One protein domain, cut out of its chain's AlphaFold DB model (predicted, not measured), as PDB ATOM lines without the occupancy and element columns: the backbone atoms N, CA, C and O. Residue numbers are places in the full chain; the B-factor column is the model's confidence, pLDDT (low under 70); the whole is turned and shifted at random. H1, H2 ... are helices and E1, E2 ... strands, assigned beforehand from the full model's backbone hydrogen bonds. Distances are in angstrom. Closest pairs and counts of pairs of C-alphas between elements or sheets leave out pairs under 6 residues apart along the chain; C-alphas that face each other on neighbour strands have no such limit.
ATOM      1  N   LEU A 123      -9.190  35.113   8.319       90.31
ATOM      2  CA  LEU A 123      -8.372  35.035   9.536       90.31
ATOM      3  C   LEU A 123      -9.204  34.911  10.822       90.31
ATOM      4  O   LEU A 123      -8.709  34.382  11.813       90.31
ATOM      5  N   GLU A 124     -10.461  35.356  10.803       90.62
ATOM      6  CA  GLU A 124     -11.411  35.237  11.922       90.62
ATOM      7  C   GLU A 124     -12.074  33.854  11.988       90.62
ATOM      8  O   GLU A 124     -12.706  33.509  12.980       90.62
ATOM      9  N   LYS A 125     -11.939  33.042  10.930       85.94
ATOM     10  CA  LYS A 125     -12.510  31.688  10.860       85.94
ATOM     11  C   LYS A 125     -11.566  30.611  11.390       85.94
ATOM     12  O   LYS A 125     -11.978  29.462  11.533       85.94
ATOM     13  N   PHE A 126     -10.301  30.950  11.629       83.75
ATOM     14  CA  PHE A 126      -9.343  30.012  12.204       83.75
ATOM     15  C   PHE A 126      -9.628  29.805  13.686       83.75
ATOM     16  O   PHE A 126     -10.003  30.734  14.399       83.75
ATOM     17  N   VAL A 127      -9.381  28.586  14.154       83.94
ATOM     18  CA  VAL A 127      -9.516  28.207  15.560       83.94
ATOM     19  C   VAL A 127      -8.188  27.676  16.077       83.94
ATOM     20  O   VAL A 127      -7.451  27.007  15.351       83.94
ATOM     21  N   MET A 128      -7.870  27.982  17.335       83.94
ATOM     22  CA  MET A 128      -6.723  27.379  18.009       83.94
ATOM     23  C   MET A 128      -7.013  25.914  18.322       83.94
ATOM     24  O   MET A 128      -8.095  25.570  18.802       83.94
ATOM     25  N   THR A 129      -6.019  25.055  18.112       81.69
ATOM     26  CA  THR A 129      -6.088  23.672  18.579       81.69
ATOM     27  C   THR A 129      -6.212  23.662  20.108       81.69
ATOM     28  O   THR A 129      -5.398  24.306  20.779       81.69
ATOM     29  N   PRO A 130      -7.192  22.946  20.689       81.69
ATOM     30  CA  PRO A 130      -7.359  22.894  22.135       81.69
ATOM     31  C   PRO A 130      -6.119  22.326  22.826       81.69
ATOM     32  O   PRO A 130      -5.574  21.307  22.397       81.69
ATOM     33  N   LYS A 131      -5.710  22.943  23.937       84.56
ATOM     34  CA  LYS A 131      -4.642  22.398  24.778       84.56
ATOM     35  C   LYS A 131      -5.097  21.108  25.480       84.56
ATOM     36  O   LYS A 131      -6.300  20.924  25.712       84.56
ATOM     37  N   PRO A 132      -4.160  20.210  25.833       85.56
ATOM     38  CA  PRO A 132      -4.462  19.077  26.697       85.56
ATOM     39  C   PRO A 132      -5.081  19.545  28.016       85.56
ATOM     40  O   PRO A 132      -4.570  20.466  28.650       85.56
ATOM     41  N   VAL A 133      -6.165  18.898  28.447       87.38
ATOM     42  CA  VAL A 133      -6.868  19.248  29.697       87.38
ATOM     43  C   VAL A 133      -6.023  18.880  30.921       87.38
ATOM     44  O   VAL A 133      -6.095  19.521  31.965       87.38
ATOM     45  N   SER A 134      -5.215  17.827  30.803       89.44
ATOM     46  CA  SER A 134      -4.276  17.388  31.834       89.44
ATOM     47  C   SER A 134      -3.170  16.525  31.224       89.44
ATOM     48  O   SER A 134      -3.249  16.118  30.066       89.44
ATOM     49  N   SER A 135      -2.179  16.145  32.034       81.81
ATOM     50  CA  SER A 135      -1.150  15.167  31.651       81.81
ATOM     51  C   SER A 135      -1.699  13.775  31.314       81.81
ATOM     52  O   SER A 135      -0.987  12.964  30.729       81.81
ATOM     53  N   ARG A 136      -2.958  13.487  31.673       83.44
ATOM     54  CA  ARG A 136      -3.659  12.228  31.373       83.44
ATOM     55  C   ARG A 136      -4.658  12.355  30.226       83.44
ATOM     56  O   ARG A 136      -5.436  11.434  29.998       83.44
ATOM     57  N   ASP A 137      -4.681  13.492  29.537       84.56
ATOM     58  CA  ASP A 137      -5.534  13.676  28.368       84.56
ATOM     59  C   ASP A 137      -5.188  12.622  27.306       84.56
ATOM     60  O   ASP A 137      -4.038  12.508  26.877       84.56
ATOM     61  N   TYR A 138      -6.192  11.842  26.903       79.56
ATOM     62  CA  TYR A 138      -6.029  10.704  25.998       79.56
ATOM     63  C   TYR A 138      -5.531  11.112  24.601       79.56
ATOM     64  O   TYR A 138      -5.077  10.256  23.840       79.56
ATOM     65  N   ARG A 139      -5.626  12.403  24.252       81.19
ATOM     66  CA  ARG A 139      -5.156  12.971  22.981       81.19
ATOM     67  C   ARG A 139      -3.647  13.213  22.979       81.19
ATOM     68  O   ARG A 139      -3.045  13.223  21.912       81.19
ATOM     69  N   SER A 140      -3.028  13.367  24.152       83.00
ATOM     70  CA  SER A 140      -1.647  13.857  24.301       83.00
ATOM     71  C   SER A 140      -0.571  12.967  23.683       83.00
ATOM     72  O   SER A 140       0.535  13.435  23.466       83.00
ATOM     73  N   ASN A 141      -0.858  11.694  23.411       81.38
ATOM     74  CA  ASN A 141       0.091  10.757  22.802       81.38
ATOM     75  C   ASN A 141      -0.382  10.223  21.443       81.38
ATOM     76  O   ASN A 141       0.147   9.227  20.941       81.38
ATOM     77  N   LYS A 142      -1.402  10.859  20.859       80.44
ATOM     78  CA  LYS A 142      -1.902  10.518  19.534       80.44
ATOM     79  C   LYS A 142      -1.096  11.264  18.484       80.44
ATOM     80  O   LYS A 142      -0.844  12.459  18.601       80.44
ATOM     81  N   VAL A 143      -0.703  10.535  17.449       79.88
ATOM     82  CA  VAL A 143      -0.028  11.081  16.276       79.88
ATOM     83  C   VAL A 143      -0.883  10.761  15.072       79.88
ATOM     84  O   VAL A 143      -1.284   9.608  14.891       79.88
ATOM     85  N   PHE A 144      -1.121  11.780  14.256       78.81
ATOM     86  CA  PHE A 144      -1.878  11.655  13.028       78.81
ATOM     87  C   PHE A 144      -1.083  12.205  11.848       78.81
ATOM     88  O   PHE A 144      -0.433  13.245  11.956       78.81
ATOM     89  N   GLY A 145      -1.152  11.509  10.717       78.38
ATOM     90  CA  GLY A 145      -0.799  12.051   9.413       78.38
ATOM     91  C   GLY A 145      -2.024  12.714   8.794       78.38
ATOM     92  O   GLY A 145      -3.105  12.129   8.808       78.38
ATOM     93  N   LEU A 146      -1.849  13.923   8.264       76.31
ATOM     94  CA  LEU A 146      -2.894  14.695   7.599       76.31
ATOM     95  C   LEU A 146      -2.521  14.876   6.128       76.31
ATOM     96  O   LEU A 146      -1.439  15.376   5.828       76.31
ATOM     97  N   ASP A 147      -3.432  14.522   5.235       78.56
ATOM     98  CA  ASP A 147      -3.344  14.851   3.815       78.56
ATOM     99  C   ASP A 147      -4.569  15.674   3.410       78.56
ATOM    100  O   ASP A 147      -5.699  15.335   3.769       78.56
ATOM    101  N   VAL A 148      -4.353  16.787   2.705       74.31
ATOM    102  CA  VAL A 148      -5.421  17.727   2.339       74.31
ATOM    103  C   VAL A 148      -5.424  17.942   0.834       74.31
ATOM    104  O   VAL A 148      -4.503  18.537   0.278       74.31
ATOM    105  N   GLU A 149      -6.512  17.535   0.184       76.88
ATOM    106  CA  GLU A 149      -6.780  17.897  -1.203       76.88
ATOM    107  C   GLU A 149      -7.473  19.250  -1.255       76.88
ATOM    108  O   GLU A 149      -8.491  19.486  -0.594       76.88
ATOM    109  N   MET A 150      -6.948  20.127  -2.099       75.62
ATOM    110  CA  MET A 150      -7.412  21.499  -2.210       75.62
ATOM    111  C   MET A 150      -8.139  21.732  -3.537       75.62
ATOM    112  O   MET A 150      -7.712  21.258  -4.590       75.62
ATOM    113  N   VAL A 151      -9.213  22.516  -3.503       76.69
ATOM    114  CA  VAL A 151     -10.023  22.884  -4.668       76.69
ATOM    115  C   VAL A 151     -10.073  24.397  -4.834       76.69
ATOM    116  O   VAL A 151      -9.975  25.157  -3.873       76.69
ATOM    117  N   HIS A 152     -10.208  24.856  -6.077       79.06
ATOM    118  CA  HIS A 152     -10.368  26.279  -6.356       79.06
ATOM    119  C   HIS A 152     -11.841  26.689  -6.327       79.06
ATOM    120  O   HIS A 152     -12.662  26.099  -7.028       79.06
ATOM    121  N   THR A 153     -12.137  27.754  -5.588       78.44
ATOM    122  CA  THR A 153     -13.458  28.382  -5.465       78.44
ATOM    123  C   THR A 153     -13.361  29.886  -5.755       78.44
ATOM    124  O   THR A 153     -12.311  30.396  -6.158       78.44
ATOM    125  N   GLU A 154     -14.449  30.630  -5.543       76.75
ATOM    126  CA  GLU A 154     -14.441  32.098  -5.604       76.75
ATOM    127  C   GLU A 154     -13.622  32.782  -4.500       76.75
ATOM    128  O   GLU A 154     -13.248  33.950  -4.647       76.75
ATOM    129  N   ASN A 155     -13.336  32.065  -3.408       78.06
ATOM    130  CA  ASN A 155     -12.572  32.572  -2.268       78.06
ATOM    131  C   ASN A 155     -11.083  32.212  -2.345       78.06
ATOM    132  O   ASN A 155     -10.280  32.730  -1.567       78.06
ATOM    133  N   GLY A 156     -10.691  31.399  -3.326       81.94
ATOM    134  CA  GLY A 156      -9.308  31.028  -3.580       81.94
ATOM    135  C   GLY A 156      -9.125  29.521  -3.565       81.94
ATOM    136  O   GLY A 156      -9.859  28.804  -4.236       81.94
ATOM    137  N   LEU A 157      -8.096  29.052  -2.864       78.38
ATOM    138  CA  LEU A 157      -7.811  27.635  -2.692       78.38
ATOM    139  C   LEU A 157      -8.361  27.202  -1.325       78.38
ATOM    140  O   LEU A 157      -7.874  27.676  -0.303       78.38
ATOM    141  N   GLU A 158      -9.372  26.339  -1.316       76.50
ATOM    142  CA  GLU A 158     -10.052  25.859  -0.108       76.50
ATOM    143  C   GLU A 158      -9.899  24.338   0.021       76.50
ATOM    144  O   GLU A 158      -9.714  23.639  -0.978       76.50
ATOM    145  N   ALA A 159      -9.941  23.818   1.247       74.44
ATOM    146  CA  ALA A 159      -9.873  22.379   1.481       74.44
ATOM    147  C   ALA A 159     -11.137  21.705   0.927       74.44
ATOM    148  O   ALA A 159     -12.251  22.058   1.307       74.44
ATOM    149  N   GLY A 160     -10.957  20.744   0.021       68.31
ATOM    150  CA  GLY A 160     -12.045  19.936  -0.535       68.31
ATOM    151  C   GLY A 160     -12.158  18.562   0.124       68.31
ATOM    152  O   GLY A 160     -13.258  18.034   0.264       68.31
ATOM    153  N   ARG A 161     -11.028  17.982   0.547       72.31
ATOM    154  CA  ARG A 161     -10.977  16.701   1.265       72.31
ATOM    155  C   ARG A 161      -9.822  16.702   2.254       72.31
ATOM    156  O   ARG A 161      -8.728  17.134   1.913       72.31
ATOM    157  N   VAL A 162     -10.061  16.146   3.434       66.88
ATOM    158  CA  VAL A 162      -9.036  15.891   4.446       66.88
ATOM    159  C   VAL A 162      -9.016  14.396   4.740       66.88
ATOM    160  O   VAL A 162     -10.062  13.798   4.991       66.88
ATOM    161  N   SER A 163      -7.832  13.798   4.700       69.94
ATOM    162  CA  SER A 163      -7.590  12.413   5.092       69.94
ATOM    163  C   SER A 163      -6.726  12.413   6.346       69.94
ATOM    164  O   SER A 163      -5.667  13.043   6.360       69.94
ATOM    165  N   LEU A 164      -7.167  11.708   7.386       71.56
ATOM    166  CA  LEU A 164      -6.405  11.517   8.613       71.56
ATOM    167  C   LEU A 164      -6.027  10.043   8.733       71.56
ATOM    168  O   LEU A 164      -6.841   9.157   8.474       71.56
ATOM    169  N   VAL A 165      -4.789   9.774   9.124       72.62
ATOM    170  CA  VAL A 165      -4.319   8.418   9.415       72.62
ATOM    171  C   VAL A 165      -3.641   8.408  10.767       72.62
ATOM    172  O   VAL A 165      -2.815   9.275  11.050       72.62
ATOM    173  N   ASP A 166      -3.980   7.449  11.617       77.69
ATOM    174  CA  ASP A 166      -3.250   7.246  12.861       77.69
ATOM    175  C   ASP A 166      -2.001   6.372  12.650       77.69
ATOM    176  O   ASP A 166      -1.715   5.844  11.569       77.69
ATOM    177  N   CYS A 167      -1.231   6.204  13.719       74.00
ATOM    178  CA  CYS A 167       0.014   5.442  13.696       74.00
ATOM    179  C   CYS A 167      -0.164   3.908  13.628       74.00
ATOM    180  O   CYS A 167       0.827   3.168  13.597       74.00
ATOM    181  N   GLN A 168      -1.409   3.429  13.619       70.44
ATOM    182  CA  GLN A 168      -1.810   2.045  13.383       70.44
ATOM    183  C   GLN A 168      -2.286   1.835  11.937       70.44
ATOM    184  O   GLN A 168      -2.595   0.706  11.561       70.44
ATOM    185  N   GLY A 169      -2.312   2.893  11.117       58.00
ATOM    186  CA  GLY A 169      -2.870   2.848   9.771       58.00
ATOM    187  C   GLY A 169      -4.397   2.815   9.769       58.00
ATOM    188  O   GLY A 169      -4.985   2.549   8.721       58.00
ATOM    189  N   LEU A 170      -5.042   3.086  10.913       56.28
ATOM    190  CA  LEU A 170      -6.462   3.384  10.936       56.28
ATOM    191  C   LEU A 170      -6.629   4.718  10.221       56.28
ATOM    192  O   LEU A 170      -6.177   5.773  10.671       56.28
ATOM    193  N   ILE A 171      -7.245   4.634   9.056       54.44
ATOM    194  CA  ILE A 171      -7.603   5.796   8.277       54.44
ATOM    195  C   ILE A 171      -8.892   6.332   8.896       54.44
ATOM    196  O   ILE A 171      -9.980   5.847   8.590       54.44
ATOM    197  N   ASP A 172      -8.770   7.327   9.770       53.47
ATOM    198  CA  ASP A 172      -9.898   8.180  10.132       53.47
ATOM    199  C   ASP A 172     -10.110   9.183   8.992       53.47
ATOM    200  O   ASP A 172      -9.867  10.387   9.071       53.47
ATOM    201  N   THR A 173     -10.489   8.661   7.828       46.84
ATOM    202  CA  THR A 173     -11.005   9.498   6.758       46.84
ATOM    203  C   THR A 173     -12.352   9.988   7.231       46.84
ATOM    204  O   THR A 173     -13.375   9.378   6.911       46.84
ATOM    205  N   GLY A 174     -12.358  11.125   7.921       45.19
ATOM    206  CA  GLY A 174     -13.548  11.895   8.271       45.19
ATOM    207  C   GLY A 174     -14.376  12.355   7.065       45.19
ATOM    208  O   GLY A 174     -15.101  13.330   7.193       45.19
ATOM    209  N   LEU A 175     -14.259  11.680   5.908       46.31
ATOM    210  CA  LEU A 175     -15.172  11.696   4.772       46.31
ATOM    211  C   LEU A 175     -14.998  10.545   3.748       46.31
ATOM    212  O   LEU A 175     -15.354  10.699   2.581       46.31
ATOM    213  N   ILE A 176     -14.506   9.362   4.149       45.69
ATOM    214  CA  ILE A 176     -14.633   8.143   3.325       45.69
ATOM    215  C   ILE A 176     -15.208   7.016   4.177       45.69
ATOM    216  O   ILE A 176     -14.543   6.436   5.024       45.69
ATOM    217  N   VAL A 177     -16.459   6.667   3.904       47.88
ATOM    218  CA  VAL A 177     -17.096   5.453   4.419       47.88
ATOM    219  C   VAL A 177     -16.944   4.388   3.333       47.88
ATOM    220  O   VAL A 177     -17.453   4.531   2.215       47.88
ATOM    221  N   THR A 178     -16.188   3.336   3.628       40.25
ATOM    222  CA  THR A 178     -15.969   2.200   2.724       40.25
ATOM    223  C   THR A 178     -16.981   1.082   2.994       40.25
ATOM    224  O   THR A 178     -17.581   0.980   4.063       40.25
ATOM    225  N   THR A 179     -17.235   0.250   1.983       45.88
ATOM    226  CA  THR A 179     -17.979  -1.012   2.157       45.88
ATOM    227  C   THR A 179     -17.094  -2.084   2.804       45.88
ATOM    228  O   THR A 179     -15.873  -1.985   2.724       45.88
ATOM    229  N   GLU A 180     -17.693  -3.149   3.355       42.59
ATOM    230  CA  GLU A 180     -16.990  -4.310   3.953       42.59
ATOM    231  C   GLU A 180     -15.951  -4.959   3.016       42.59
ATOM    232  O   GLU A 180     -14.996  -5.577   3.470       42.59
ATOM    233  N   ASN A 181     -16.082  -4.737   1.705       43.12
ATOM    234  CA  ASN A 181     -15.168  -5.238   0.677       43.12
ATOM    235  C   ASN A 181     -14.081  -4.220   0.272       43.12
ATOM    236  O   ASN A 181     -13.493  -4.343  -0.799       43.12
ATOM    237  N   GLY A 182     -13.875  -3.147   1.044       43.38
ATOM    238  CA  GLY A 182     -12.875  -2.109   0.763       43.38
ATOM    239  C   GLY A 182     -13.213  -1.174  -0.406       43.38
ATOM    240  O   GLY A 182     -12.418  -0.305  -0.756       43.38
ATOM    241  N   LYS A 183     -14.397  -1.304  -1.025       46.00
ATOM    242  CA  LYS A 183     -14.830  -0.420  -2.118       46.00
ATOM    243  C   LYS A 183     -15.365   0.905  -1.572       46.00
ATOM    244  O   LYS A 183     -16.220   0.904  -0.682       46.00
ATOM    245  N   MET A 184     -14.901   2.011  -2.154       47.03
ATOM    246  CA  MET A 184     -15.340   3.373  -1.837       47.03
ATOM    247  C   MET A 184     -16.829   3.561  -2.164       47.03
ATOM    248  O   MET A 184     -17.291   3.177  -3.243       47.03
ATOM    249  N   MET A 185     -17.594   4.132  -1.232       59.50
ATOM    250  CA  MET A 185     -18.998   4.482  -1.456       59.50
ATOM    251  C   MET A 185     -19.107   5.895  -2.035       59.50
ATOM    252  O   MET A 185     -18.345   6.783  -1.662       59.50
ATOM    253  N   SER A 186     -20.060   6.116  -2.945       67.88
ATOM    254  CA  SER A 186     -20.351   7.462  -3.446       67.88
ATOM    255  C   SER A 186     -20.996   8.318  -2.357       67.88
ATOM    256  O   SER A 186     -21.730   7.791  -1.518       67.88
ATOM    257  N   LEU A 187     -20.798   9.639  -2.420       67.25
ATOM    258  CA  LEU A 187     -21.422  10.582  -1.489       67.25
ATOM    259  C   LEU A 187     -22.944  10.398  -1.434       67.25
ATOM    260  O   LEU A 187     -23.503  10.311  -0.349       67.25
ATOM    261  N   LYS A 188     -23.595  10.185  -2.585       76.75
ATOM    262  CA  LYS A 188     -25.030   9.870  -2.674       76.75
ATOM    263  C   LYS A 188     -25.434   8.647  -1.849       76.75
ATOM    264  O   LYS A 188     -26.424   8.662  -1.124       76.75
ATOM    265  N   ARG A 189     -24.635   7.580  -1.909       72.94
ATOM    266  CA  ARG A 189     -24.892   6.348  -1.153       72.94
ATOM    267  C   ARG A 189     -24.606   6.524   0.342       72.94
ATOM    268  O   ARG A 189     -25.212   5.831   1.152       72.94
ATOM    269  N   LEU A 190     -23.705   7.435   0.706       70.88
ATOM    270  CA  LEU A 190     -23.406   7.785   2.096       70.88
ATOM    271  C   LEU A 190     -24.446   8.698   2.719       70.88
ATOM    272  O   LEU A 190     -24.879   8.419   3.831       70.88
ATOM    273  N   ALA A 191     -24.903   9.706   1.984       78.38
ATOM    274  CA  ALA A 191     -26.033  10.538   2.362       78.38
ATOM    275  C   ALA A 191     -27.250   9.659   2.658       78.38
ATOM    276  O   ALA A 191     -27.827   9.742   3.742       78.38
ATOM    277  N   LYS A 192     -27.545   8.704   1.768       86.06
ATOM    278  CA  LYS A 192     -28.653   7.774   1.971       86.06
ATOM    279  C   LYS A 192     -28.433   6.820   3.146       86.06
ATOM    280  O   LYS A 192     -29.336   6.608   3.941       86.06
ATOM    281  N   LYS A 193     -27.235   6.246   3.298       79.19
ATOM    282  CA  LYS A 193     -26.962   5.253   4.355       79.19
ATOM    283  C   LYS A 193     -26.852   5.867   5.753       79.19
ATOM    284  O   LYS A 193     -27.312   5.258   6.713       79.19
ATOM    285  N   LEU A 194     -26.184   7.010   5.885       75.50
ATOM    286  CA  LEU A 194     -25.871   7.612   7.181       75.50
ATOM    287  C   LEU A 194     -26.847   8.713   7.569       75.50
ATOM    288  O   LEU A 194     -27.105   8.872   8.756       75.50
ATOM    289  N   LEU A 195     -27.399   9.462   6.617       81.19
ATOM    290  CA  LEU A 195     -28.305  10.578   6.901       81.19
ATOM    291  C   LEU A 195     -29.755  10.314   6.466       81.19
ATOM    292  O   LEU A 195     -30.624  11.079   6.859       81.19
ATOM    293  N   ASP A 196     -30.006   9.249   5.693       90.00
ATOM    294  CA  ASP A 196     -31.275   8.974   4.997       90.00
ATOM    295  C   ASP A 196     -31.763  10.143   4.126       90.00
ATOM    296  O   ASP A 196     -32.943  10.481   4.074       90.00
ATOM    297  N   VAL A 197     -30.822  10.775   3.422       86.69
ATOM    298  CA  VAL A 197     -31.102  11.881   2.501       86.69
ATOM    299  C   VAL A 197     -30.669  11.502   1.093       86.69
ATOM    300  O   VAL A 197     -29.568  10.985   0.887       86.69
ATOM    301  N   ASP A 198     -31.532  11.788   0.125       89.31
ATOM    302  CA  ASP A 198     -31.225  11.697  -1.297       89.31
ATOM    303  C   ASP A 198     -30.673  13.047  -1.783       89.31
ATOM    304  O   ASP A 198     -31.274  14.096  -1.548       89.31
ATOM    305  N   ILE A 199     -29.502  13.016  -2.423       84.12
ATOM    306  CA  ILE A 199     -28.794  14.191  -2.955       84.12
ATOM    307  C   ILE A 199     -28.564  14.035  -4.460       84.12
ATOM    308  O   ILE A 199     -28.600  12.916  -4.986       84.12
ATOM    309  N   GLN A 200     -28.250  15.138  -5.140       81.94
ATOM    310  CA  GLN A 200     -27.919  15.176  -6.568       81.94
ATOM    311  C   GLN A 200     -29.089  14.749  -7.476       81.94
ATOM    312  O   GLN A 200     -28.891  14.143  -8.528       81.94
ATOM    313  N   GLU A 201     -30.325  15.058  -7.072       80.94
ATOM    314  CA  GLU A 201     -31.557  14.683  -7.794       80.94
ATOM    315  C   GLU A 201     -31.952  15.673  -8.909       80.94
ATOM    316  O   GLU A 201     -32.882  15.429  -9.678       80.94
ATOM    317  N   ARG A 202     -31.272  16.820  -9.021       75.69
ATOM    318  CA  ARG A 202     -31.630  17.862  -9.997       75.69
ATOM    319  C   ARG A 202     -31.187  17.502 -11.417       75.69
ATOM    320  O   ARG A 202     -30.089  16.994 -11.645       75.69
ATOM    321  N   VAL A 203     -32.022  17.868 -12.393       53.16
ATOM    322  CA  VAL A 203     -31.741  17.751 -13.833       53.16
ATOM    323  C   VAL A 203     -30.669  18.782 -14.213       53.16
ATOM    324  O   VAL A 203     -30.971  19.913 -14.580       53.16
ATOM    325  N   GLY A 204     -29.404  18.416 -14.022       56.97
ATOM    326  CA  GLY A 204     -28.246  19.305 -14.178       56.97
ATOM    327  C   GLY A 204     -26.958  18.773 -13.543       56.97
ATOM    328  O   GLY A 204     -25.877  19.243 -13.888       56.97
ATOM    329  N   GLY A 205     -27.053  17.747 -12.690       64.56
ATOM    330  CA  GLY A 205     -25.894  17.162 -12.015       64.56
ATOM    331  C   GLY A 205     -25.482  17.927 -10.754       64.56
ATOM    332  O   GLY A 205     -26.180  18.837 -10.315       64.56
ATOM    333  N   HIS A 206     -24.378  17.473 -10.154       64.50
ATOM    334  CA  HIS A 206     -23.948  17.747  -8.778       64.50
ATOM    335  C   HIS A 206     -23.930  19.242  -8.408       64.50
ATOM    336  O   HIS A 206     -23.430  20.067  -9.175       64.50
ATOM    337  N   ASP A 207     -24.411  19.568  -7.207       75.75
ATOM    338  CA  ASP A 207     -24.273  20.895  -6.605       75.75
ATOM    339  C   ASP A 207     -23.167  20.870  -5.545       75.75
ATOM    340  O   ASP A 207     -23.257  20.158  -4.548       75.75
ATOM    341  N   SER A 208     -22.121  21.672  -5.742       62.91
ATOM    342  CA  SER A 208     -20.974  21.706  -4.830       62.91
ATOM    343  C   SER A 208     -21.353  22.135  -3.409       62.91
ATOM    344  O   SER A 208     -20.681  21.738  -2.458       62.91
ATOM    345  N   ILE A 209     -22.408  22.946  -3.247       68.56
ATOM    346  CA  ILE A 209     -22.885  23.380  -1.926       68.56
ATOM    347  C   ILE A 209     -23.602  22.223  -1.223       68.56
ATOM    348  O   ILE A 209     -23.295  21.930  -0.066       68.56
ATOM    349  N   GLU A 210     -24.518  21.543  -1.916       79.62
ATOM    350  CA  GLU A 210     -25.163  20.313  -1.444       79.62
ATOM    351  C   GLU A 210     -24.130  19.249  -1.051       79.62
ATOM    352  O   GLU A 210     -24.217  18.686   0.044       79.62
ATOM    353  N   ASP A 211     -23.119  19.028  -1.894       68.44
ATOM    354  CA  ASP A 211     -22.064  18.050  -1.647       68.44
ATOM    355  C   ASP A 211     -21.251  18.416  -0.392       68.44
ATOM    356  O   ASP A 211     -21.097  17.589   0.508       68.44
ATOM    357  N   ALA A 212     -20.798  19.668  -0.264       55.09
ATOM    358  CA  ALA A 212     -20.016  20.125   0.888       55.09
ATOM    359  C   ALA A 212     -20.808  20.071   2.210       55.09
ATOM    360  O   ALA A 212     -20.292  19.612   3.232       55.09
ATOM    361  N   MET A 213     -22.078  20.485   2.195       68.12
ATOM    362  CA  MET A 213     -22.945  20.446   3.379       68.12
ATOM    363  C   MET A 213     -23.290  19.014   3.794       68.12
ATOM    364  O   MET A 213     -23.350  18.702   4.984       68.12
ATOM    365  N   THR A 214     -23.508  18.129   2.823       69.94
ATOM    366  CA  THR A 214     -23.757  16.708   3.086       69.94
ATOM    367  C   THR A 214     -22.522  16.046   3.679       69.94
ATOM    368  O   THR A 214     -22.630  15.275   4.633       69.94
ATOM    369  N   CYS A 215     -21.344  16.403   3.168       60.94
ATOM    370  CA  CYS A 215     -20.076  15.938   3.694       60.94
ATOM    371  C   CYS A 215     -19.879  16.318   5.171       60.94
ATOM    372  O   CYS A 215     -19.552  15.457   5.988       60.94
ATOM    373  N   LEU A 216     -20.150  17.578   5.528       60.03
ATOM    374  CA  LEU A 216     -20.047  18.059   6.908       60.03
ATOM    375  C   LEU A 216     -21.002  17.314   7.853       60.03
ATOM    376  O   LEU A 216     -20.575  16.835   8.899       60.03
ATOM    377  N   LYS A 217     -22.269  17.137   7.461       67.12
ATOM    378  CA  LYS A 217     -23.265  16.404   8.266       67.12
ATOM    379  C   LYS A 217     -22.885  14.940   8.490       67.12
ATOM    380  O   LYS A 217     -23.152  14.385   9.555       67.12
ATOM    381  N   ILE A 218     -22.281  14.298   7.486       64.75
ATOM    382  CA  ILE A 218     -21.747  12.936   7.622       64.75
ATOM    383  C   ILE A 218     -20.614  12.926   8.653       64.75
ATOM    384  O   ILE A 218     -20.629  12.076   9.541       64.75
ATOM    385  N   ALA A 219     -19.678  13.874   8.570       54.59
ATOM    386  CA  ALA A 219     -18.571  13.983   9.516       54.59
ATOM    387  C   ALA A 219     -19.065  14.219  10.954       54.59
ATOM    388  O   ALA A 219     -18.674  13.488  11.859       54.59
ATOM    389  N   GLU A 220     -19.996  15.154  11.167       58.44
ATOM    390  CA  GLU A 220     -20.609  15.414  12.478       58.44
ATOM    391  C   GLU A 220     -21.291  14.169  13.055       58.44
ATOM    392  O   GLU A 220     -21.129  13.855  14.235       58.44
ATOM    393  N   LYS A 221     -22.050  13.433  12.234       63.84
ATOM    394  CA  LYS A 221     -22.720  12.211  12.687       63.84
ATOM    395  C   LYS A 221     -21.720  11.125  13.078       63.84
ATOM    396  O   LYS A 221     -21.946  10.449  14.072       63.84
ATOM    397  N   LEU A 222     -20.634  10.968  12.324       57.44
ATOM    398  CA  LEU A 222     -19.593   9.981  12.617       57.44
ATOM    399  C   LEU A 222     -18.806  10.337  13.880       57.44
ATOM    400  O   LEU A 222     -18.574   9.456  14.699       57.44
ATOM    401  N   VAL A 223     -18.469  11.612  14.080       50.69
ATOM    402  CA  VAL A 223     -17.799  12.087  15.302       50.69
ATOM    403  C   VAL A 223     -18.670  11.851  16.539       50.69
ATOM    404  O   VAL A 223     -18.154  11.433  17.563       50.69
ATOM    405  N   ASN A 224     -19.988  12.053  16.440       54.31
ATOM    406  CA  ASN A 224     -20.927  11.835  17.549       54.31
ATOM    407  C   ASN A 224     -21.300  10.355  17.790       54.31
ATOM    408  O   ASN A 224     -22.081  10.065  18.697       54.31
ATOM    409  N   MET A 225     -20.818   9.423  16.962       50.03
ATOM    410  CA  MET A 225     -21.015   7.976  17.148       50.03
ATOM    411  C   MET A 225     -19.891   7.314  17.964       50.03
ATOM    412  O   MET A 225     -20.024   6.134  18.299       50.03
TER     413      MET A 225
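This is residues 123 to 225 of the 226 residues of an uncharacterized protein of Caenorhabditis remanei (UniProt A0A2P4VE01). A long two-stranded hairpin, E1 and E2, lies to one side of two touching helices, H1 then H2; residues 123 to 130 and 133 to 138 stick out. The 103 printed residues, under half in named elements, are mixed, helices and strands, with an antiparallel sheet. The whole is loose, radius of gyration of the C-alphas 16.3 A, and flat, spanning 55 by 39 by 21 A.

Find the hairpin E1, residues 144 to 153, and E2, residues 156 to 166, with N 147 and O 163 within hydrogen-bond range at 2.9 A. H1, residues 187 to 195, touches H2, residues 208 to 223, closest at C-alphas Ala 191 and Thr 214, 6.6 A. In both, every O i to N i+4 pair is within range. E2 and H2 are only just apart, 8.1 A.

E1 runs 27.5 A from C-alpha 144 at (-1.878, 11.655, 13.028), E2 29.5 A, H1 10.9 A; H2, 22.5 A, ends at C-alpha 223, (-17.799, 12.087, 15.302).

C-alphas Ser 135 and Val 203, farthest apart, are 54.9 A apart. The printed part has no cut. Links E2 to H1 and H1 to H2 are long. Look for pLDDT under 70 in 43 residues, among them 169 to 187.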